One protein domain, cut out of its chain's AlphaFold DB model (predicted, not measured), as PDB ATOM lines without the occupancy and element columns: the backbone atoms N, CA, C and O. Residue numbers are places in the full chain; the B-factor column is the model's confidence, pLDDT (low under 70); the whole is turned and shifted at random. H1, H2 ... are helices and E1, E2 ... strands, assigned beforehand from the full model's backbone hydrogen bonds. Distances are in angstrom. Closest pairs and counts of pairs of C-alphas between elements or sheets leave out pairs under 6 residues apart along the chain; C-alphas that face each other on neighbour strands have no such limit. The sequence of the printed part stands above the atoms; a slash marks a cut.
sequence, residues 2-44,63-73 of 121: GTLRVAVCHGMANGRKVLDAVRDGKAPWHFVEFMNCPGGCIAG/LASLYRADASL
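AT A GLANCE: This is residues 2 to 44 and 63 to 73 of the 121 residues of the protein "Hydrogenase, Fe-only" of anaerobic digester metagenome (UniProt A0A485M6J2). Two short parallel strands, E1 and E2, lie side by side as a narrow ribbon, and the helix H1 slants over one face of it, nearest through its residues 12 to 19; a second helix, H2, lies well off from this unit beyond a cut in the chain, with residues 67 to 73 sticking out free. E1, H1 and E2 make a strand-helix-strand unit, two parallel neighbour strands with a helix between them along the chain, and its crossover is right-handed. The printed part has 54 residues, with two named helices and two named strands in the order E1, H1, E2, H2; the sheet's order is E1, E2, parallel, and the class is mixed, helices and strands. The whole is loose, with a radius of gyration of the C-alphas of 14.5 A, and flat, spanning 44 by 31 by 10 A.

IN THESE COORDINATES: The printed part begins at Gly 2, and the strand E1 follows at residues 6 to 10, with C-alpha 6 at (16.013, -28.698, 26.771). The helix H1 is residues 12 to 23, 15.8 A from first to last C-alpha, and starts at C-alpha 12 at (23.689, -29.308, 42.369). The strand E2 is residues 31 to 35; E1 and E2 each measure 13.6 A from first to last C-alpha. The helix H2 is residues 63 to 72, 14.3 A long, and ends at C-alpha 72 at (-9.170, -35.447, 37.158).

HOW THE PARTS SIT: E1 and E2 are parallel neighbours, with 12 degrees between their directions. The C-alphas of residues 7 and 32 face each other at 4.7 A. N 9 and O 33 are within hydrogen-bond range at 2.8 A, and so are N 33 and O 7 at 2.9 A. The closest C-alphas of E1 and H1 are those of Cys 9 and Gly 15, 6.0 A apart. The closest C-alphas of H1 and E2 are those of Gly 15 and Phe 34, 6.7 A apart. H2 is apart from E1 and from H1. In H2 every O i to N i+4 pair is within hydrogen-bond range, and in H1 7 of 8 are.

THE WHOLE: The two C-alphas farthest apart are those of Asp 24 and Ser 72, at 44.5 A. The link from E1 to H1 is tight, with 1 residue, and the link from H1 to E2 is short, with 7 residues. The link from E2 to H2 runs across the cut: residues 45 to 62 are not printed, and C-alphas 44 and 63 are 12.9 A apart. The mean pLDDT of the printed part is 94.9, and no printed residue is under 70 in this predicted model.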
ATOM      1  N   GLY A   2      12.609 -24.927  14.003       88.25
ATOM      2  CA  GLY A   2      13.828 -25.636  14.425       88.25
ATOM      3  C   GLY A   2      13.615 -26.544  15.640       88.25
ATOM      4  O   GLY A   2      12.592 -26.457  16.316       88.25
ATOM      5  N   THR A   3      14.590 -27.405  15.931       94.56
ATOM      6  CA  THR A   3      14.584 -28.277  17.115       94.56
ATOM      7  C   THR A   3      14.947 -27.487  18.374       94.56
ATOM      8  O   THR A   3      16.027 -26.903  18.446       94.56
ATOM      9  N   LEU A   4      14.090 -27.509  19.400       96.50
ATOM     10  CA  LEU A   4      14.415 -26.984  20.730       96.50
ATOM     11  C   LEU A   4      15.008 -28.106  21.596       96.50
ATOM     12  O   LEU A   4      14.379 -29.142  21.786       96.50
ATOM     13  N   ARG A   5      16.218 -27.903  22.125       97.31
ATOM     14  CA  ARG A   5      16.895 -28.848  23.021       97.31
ATOM     15  C   ARG A   5      16.802 -28.319  24.450       97.31
ATOM     16  O   ARG A   5      17.241 -27.202  24.704       97.31
ATOM     17  N   VAL A   6      16.240 -29.098  25.369       97.62
ATOM     18  CA  VAL A   6      16.013 -28.698  26.771       97.62
ATOM     19  C   VAL A   6      16.698 -29.688  27.710       97.62
ATOM     20  O   VAL A   6      16.771 -30.875  27.394       97.62
ATOM     21  N   ALA A   7      17.193 -29.212  28.853       96.38
ATOM     22  CA  ALA A   7      17.658 -30.058  29.951       96.38
ATOM     23  C   ALA A   7      16.923 -29.745  31.256       96.38
ATOM     24  O   ALA A   7      16.622 -28.591  31.550       96.38
ATOM     25  N   VAL A   8      16.704 -30.782  32.063       96.62
ATOM     26  CA  VAL A   8      16.219 -30.672  33.443       96.62
ATOM     27  C   VAL A   8      17.262 -31.310  34.347       96.62
ATOM     28  O   VAL A   8      17.678 -32.449  34.129       96.62
ATOM     29  N   CYS A   9      17.717 -30.567  35.347       96.44
ATOM     30  CA  CYS A   9      18.797 -30.976  36.225       96.44
ATOM     31  C   CYS A   9      18.328 -31.051  37.677       96.44
ATOM     32  O   CYS A   9      18.000 -30.033  38.282       96.44
ATOM     33  N   HIS A  10      18.393 -32.242  38.271       95.31
ATOM     34  CA  HIS A  10      18.149 -32.443  39.699       95.31
ATOM     35  C   HIS A  10      19.466 -32.620  40.464       95.31
ATOM     36  O   HIS A  10      20.281 -33.482  40.123       95.31
ATOM     37  N   GLY A  11      19.647 -31.846  41.534       94.50
ATOM     38  CA  GLY A  11      20.836 -31.878  42.382       94.50
ATOM     39  C   GLY A  11      21.973 -30.995  41.867       94.50
ATOM     40  O   GLY A  11      22.346 -31.051  40.695       94.50
ATOM     41  N   MET A  12      22.604 -30.226  42.758       92.44
ATOM     42  CA  MET A  12      23.689 -29.308  42.369       92.44
ATOM     43  C   MET A  12      24.986 -30.007  41.952       92.44
ATOM     44  O   MET A  12      25.757 -29.432  41.187       92.44
ATOM     45  N   ALA A  13      25.205 -31.263  42.358       94.06
ATOM     46  CA  ALA A  13      26.304 -32.073  41.828       94.06
ATOM     47  C   ALA A  13      26.160 -32.311  40.311       94.06
ATOM     48  O   ALA A  13      27.137 -32.226  39.569       94.06
ATOM     49  N   ASN A  14      24.934 -32.548  39.833       95.38
ATOM     50  CA  ASN A  14      24.642 -32.617  38.401       95.38
ATOM     51  C   ASN A  14      24.603 -31.219  37.778       95.38
ATOM     52  O   ASN A  14      25.108 -31.034  36.673       95.38
ATOM     53  N   GLY A  15      24.095 -30.230  38.521       96.12
ATOM     54  CA  GLY A  15      24.058 -28.837  38.085       96.12
ATOM     55  C   GLY A  15      25.443 -28.333  37.705       96.12
ATOM     56  O   GLY A  15      25.612 -27.705  36.664       96.12
ATOM     57  N   ARG A  16      26.466 -28.715  38.477       96.12
ATOM     58  CA  ARG A  16      27.860 -28.399  38.173       96.12
ATOM     59  C   ARG A  16      28.300 -28.922  36.803       96.12
ATOM     60  O   ARG A  16      28.855 -28.143  36.037       96.12
ATOM     61  N   LYS A  17      27.990 -30.180  36.470       96.62
ATOM     62  CA  LYS A  17      28.343 -30.797  35.176       96.62
ATOM     63  C   LYS A  17      27.698 -30.057  34.003       96.62
ATOM     64  O   LYS A  17      28.357 -29.791  33.004       96.62
ATOM     65  N   VAL A  18      26.423 -29.689  34.146       97.25
ATOM     66  CA  VAL A  18      25.697 -28.910  33.132       97.25
ATOM     67  C   VAL A  18      26.329 -27.526  32.968       97.25
ATOM     68  O   VAL A  18      26.609 -27.107  31.849       97.25
ATOM     69  N   LEU A  19      26.634 -26.844  34.073       97.00
ATOM     70  CA  LEU A  19      27.298 -25.539  34.048       97.00
ATOM     71  C   LEU A  19      28.721 -25.603  33.474       97.00
ATOM     72  O   LEU A  19      29.170 -24.626  32.881       97.00
ATOM     73  N   ASP A  20      29.473 -26.684  33.711       97.62
ATOM     74  CA  ASP A  20      30.796 -26.904  33.100       97.62
ATOM     75  C   ASP A  20      30.642 -27.067  31.573       97.62
ATOM     76  O   ASP A  20      31.297 -26.353  30.823       97.62
ATOM     77  N   ALA A  21      29.689 -27.880  31.098       97.50
ATOM     78  CA  ALA A  21      29.422 -28.031  29.662       97.50
ATOM     79  C   ALA A  21      29.013 -26.712  28.974       97.50
ATOM     80  O   ALA A  21      29.422 -26.460  27.841       97.50
ATOM     81  N   VAL A  22      28.225 -25.865  29.652       97.31
ATOM     82  CA  VAL A  22      27.858 -24.527  29.151       97.31
ATOM     83  C   VAL A  22      29.092 -23.632  29.030       97.31
ATOM     84  O   VAL A  22      29.298 -23.032  27.978       97.31
ATOM     85  N   ARG A  23      29.939 -23.570  30.066       97.25
ATOM     86  CA  ARG A  23      31.171 -22.759  30.049       97.25
ATOM     87  C   ARG A  23      32.170 -23.216  28.994       97.25
ATOM     88  O   ARG A  23      32.811 -22.375  28.376       97.25
ATOM     89  N   ASP A  24      32.258 -24.520  28.762       97.75
ATOM     90  CA  ASP A  24      33.128 -25.111  27.745       97.75
ATOM     91  C   ASP A  24      32.611 -24.910  26.306       97.75
ATOM     92  O   ASP A  24      33.249 -25.373  25.360       97.75
ATOM     93  N   GLY A  25      31.436 -24.296  26.115       97.12
ATOM     94  CA  GLY A  25      30.804 -24.157  24.798       97.12
ATOM     95  C   GLY A  25      30.303 -25.482  24.207       97.12
ATOM     96  O   GLY A  25      30.048 -25.571  23.010       97.12
ATOM     97  N   LYS A  26      30.163 -26.525  25.035       97.56
ATOM     98  CA  LYS A  26      29.760 -27.885  24.632       97.56
ATOM     99  C   LYS A  26      28.297 -28.199  24.945       97.56
ATOM    100  O   LYS A  26      27.837 -29.300  24.654       97.56
ATOM    101  N   ALA A  27      27.569 -27.276  25.572       96.88
ATOM    102  CA  ALA A  27      26.177 -27.494  25.944       96.88
ATOM    103  C   ALA A  27      25.279 -27.599  24.699       96.88
ATOM    104  O   ALA A  27      25.187 -26.649  23.921       96.88
ATOM    105  N   PRO A  28      24.556 -28.717  24.515       96.25
ATOM    106  CA  PRO A  28      23.632 -28.869  23.402       96.25
ATOM    107  C   PRO A  28      22.253 -28.257  23.697       96.25
ATOM    108  O   PRO A  28      21.358 -28.406  22.880       96.25
ATOM    109  N   TRP A  29      22.015 -27.629  24.849       97.56
ATOM    110  CA  TRP A  29      20.673 -27.196  25.257       97.56
ATOM    111  C   TRP A  29      20.466 -25.695  25.056       97.56
ATOM    112  O   TRP A  29      21.374 -24.901  25.270       97.56
ATOM    113  N   HIS A  30      19.251 -25.318  24.666       96.56
ATOM    114  CA  HIS A  30      18.804 -23.934  24.508       96.56
ATOM    115  C   HIS A  30      18.138 -23.400  25.784       96.56
ATOM    116  O   HIS A  30      18.158 -22.202  26.034       96.56
ATOM    117  N   PHE A  31      17.559 -24.289  26.597       97.31
ATOM    118  CA  PHE A  31      16.942 -23.952  27.877       97.31
ATOM    119  C   PHE A  31      17.264 -25.031  28.912       97.31
ATOM    120  O   PHE A  31      17.255 -26.224  28.592       97.31
ATOM    121  N   VAL A  32      17.574 -24.619  30.141       97.38
ATOM    122  CA  VAL A  32      17.939 -25.528  31.230       97.38
ATOM    123  C   VAL A  32      17.194 -25.138  32.499       97.38
ATOM    124  O   VAL A  32      17.296 -24.001  32.950       97.38
ATOM    125  N   GLU A  33      16.507 -26.102  33.102       97.69
ATOM    126  CA  GLU A  33      15.902 -25.962  34.424       97.69
ATOM    127  C   GLU A  33      16.772 -26.647  35.485       97.69
ATOM    128  O   GLU A  33      17.182 -27.800  35.325       97.69
ATOM    129  N   PHE A  34      17.043 -25.951  36.592       97.12
ATOM    130  CA  PHE A  34      17.805 -26.483  37.721       97.12
ATOM    131  C   PHE A  34      16.923 -26.602  38.961       97.12
ATOM    132  O   PHE A  34      16.339 -25.627  39.425       97.12
ATOM    133  N   MET A  35      16.905 -27.788  39.561       96.38
ATOM    134  CA  MET A  35      16.279 -28.052  40.851       96.38
ATOM    135  C   MET A  35      17.329 -28.563  41.833       96.38
ATOM    136  O   MET A  35      18.046 -29.523  41.554       96.38
ATOM    137  N   ASN A  36      17.402 -27.957  43.018       94.25
ATOM    138  CA  ASN A  36      18.431 -28.309  43.998       94.25
ATOM    139  C   ASN A  36      18.229 -29.709  44.610       94.25
ATOM    140  O   ASN A  36      19.196 -30.422  44.860       94.25
ATOM    141  N   CYS A  37      16.981 -30.124  44.847       91.25
ATOM    142  CA  CYS A  37      16.697 -31.425  45.454       91.25
ATOM    143  C   CYS A  37      16.703 -32.544  44.397       91.25
ATOM    144  O   CYS A  37      16.116 -32.360  43.321       91.25
ATOM    145  N   PRO A  38      17.303 -33.716  44.690       88.06
ATOM    146  CA  PRO A  38      17.133 -34.907  43.867       88.06
ATOM    147  C   PRO A  38      15.643 -35.204  43.676       88.06
ATOM    148  O   PRO A  38      14.908 -35.344  44.646       88.06
ATOM    149  N   GLY A  39      15.180 -35.250  42.428       85.88
ATOM    150  CA  GLY A  39      13.773 -35.497  42.122       85.88
ATOM    151  C   GLY A  39      12.815 -34.319  42.314       85.88
ATOM    152  O   GLY A  39      11.607 -34.524  42.239       85.88
ATOM    153  N   GLY A  40      13.331 -33.105  42.525       90.75
ATOM    154  CA  GLY A  40      12.538 -31.875  42.551       90.75
ATOM    155  C   GLY A  40      11.827 -31.614  43.880       90.75
ATOM    156  O   GLY A  40      12.137 -32.211  44.912       90.75
ATOM    157  N   CYS A  41      10.868 -30.688  43.866       92.94
ATOM    158  CA  CYS A  41      10.208 -30.174  45.074       92.94
ATOM    159  C   CYS A  41       9.498 -31.258  45.908       92.94
ATOM    160  O   CYS A  41       9.407 -31.153  47.133       92.94
ATOM    161  N   ILE A  42       9.040 -32.339  45.270       91.12
ATOM    162  CA  ILE A  42       8.345 -33.453  45.938       91.12
ATOM    163  C   ILE A  42       9.237 -34.230  46.926       91.12
ATOM    164  O   ILE A  42       8.742 -34.959  47.793       91.12
ATOM    165  N   ALA A  43      10.554 -34.055  46.803       88.88
ATOM    166  CA  ALA A  43      11.589 -34.627  47.657       88.88
ATOM    167  C   ALA A  43      12.358 -33.547  48.446       88.88
ATOM    168  O   ALA A  43      13.467 -33.788  48.920       88.88
ATOM    169  N   GLY A  44      11.782 -32.347  48.585       89.31
ATOM    170  CA  GLY A  44      12.374 -31.264  49.367       89.31
ATOM    171  C   GLY A  44      12.595 -31.639  50.836       89.31
ATOM    172  O   GLY A  44      11.839 -32.420  51.413       89.31
ATOM    173  N   LEU A  63       4.374 -38.397  43.216       93.62
ATOM    174  CA  LEU A  63       4.152 -37.879  41.863       93.62
ATOM    175  C   LEU A  63       2.870 -38.446  41.243       93.62
ATOM    176  O   LEU A  63       2.065 -37.692  40.707       93.62
ATOM    177  N   ALA A  64       2.642 -39.755  41.358       95.06
ATOM    178  CA  ALA A  64       1.457 -40.415  40.821       95.06
ATOM    179  C   ALA A  64       0.165 -39.852  41.424       95.06
ATOM    180  O   ALA A  64      -0.811 -39.648  40.705       95.06
ATOM    181  N   SER A  65       0.169 -39.554  42.725       94.44
ATOM    182  CA  SER A  65      -0.969 -38.912  43.392       94.44
ATOM    183  C   SER A  65      -1.247 -37.519  42.822       94.44
ATOM    184  O   SER A  65      -2.398 -37.209  42.515       94.44
ATOM    185  N   LEU A  66      -0.201 -36.712  42.606       94.44
ATOM    186  CA  LEU A  66      -0.322 -35.381  42.005       94.44
ATOM    187  C   LEU A  66      -0.855 -35.450  40.567       94.44
ATOM    188  O   LEU A  66      -1.796 -34.738  40.229       94.44
ATOM    189  N   TYR A  67      -0.304 -36.336  39.736       94.44
ATOM    190  CA  TYR A  67      -0.747 -36.489  38.348       94.44
ATOM    191  C   TYR A  67      -2.161 -37.052  38.237       94.44
ATOM    192  O   TYR A  67      -2.910 -36.641  37.354       94.44
ATOM    193  N   ARG A  68      -2.559 -37.961  39.135       96.50
ATOM    194  CA  ARG A  68      -3.938 -38.458  39.188       96.50
ATOM    195  C   ARG A  68      -4.911 -37.335  39.551       96.50
ATOM    196  O   ARG A  68      -5.963 -37.239  38.928       96.50
ATOM    197  N   ALA A  69      -4.549 -36.490  40.518       94.69
ATOM    198  CA  ALA A  69      -5.345 -35.322  40.876       94.69
ATOM    199  C   ALA A  69      -5.460 -34.349  39.692       94.69
ATOM    200  O   ALA A  69      -6.575 -34.037  39.286       94.69
ATOM    201  N   ASP A  70      -4.343 -33.958  39.074       94.81
ATOM    202  CA  ASP A  70      -4.330 -33.066  37.903       94.81
ATOM    203  C   ASP A  70      -5.163 -33.615  36.733       94.81
ATOM    204  O   ASP A  70      -5.971 -32.897  36.145       94.81
ATOM    205  N   ALA A  71      -5.025 -34.906  36.420       95.00
ATOM    206  CA  ALA A  71      -5.765 -35.545  35.333       95.00
ATOM    207  C   ALA A  71      -7.286 -35.568  35.558       95.00
ATOM    208  O   ALA A  71      -8.036 -35.650  34.587       95.00
ATOM    209  N   SER A  72      -7.742 -35.492  36.814       94.50
ATOM    210  CA  SER A  72      -9.170 -35.447  37.158       94.50
ATOM    211  C   SER A  72      -9.792 -34.051  37.046       94.50
ATOM    212  O   SER A  72     -11.016 -33.921  37.080       94.50
ATOM    213  N   LEU A  73      -8.978 -32.999  36.900       93.44
ATOM    214  CA  LEU A  73      -9.475 -31.630  36.828       93.44
ATOM    215  C   LEU A  73      -9.993 -31.308  35.425       93.44
ATOM    216  O   LEU A  73      -9.293 -31.474  34.427       93.44
TER     217      LEU A  73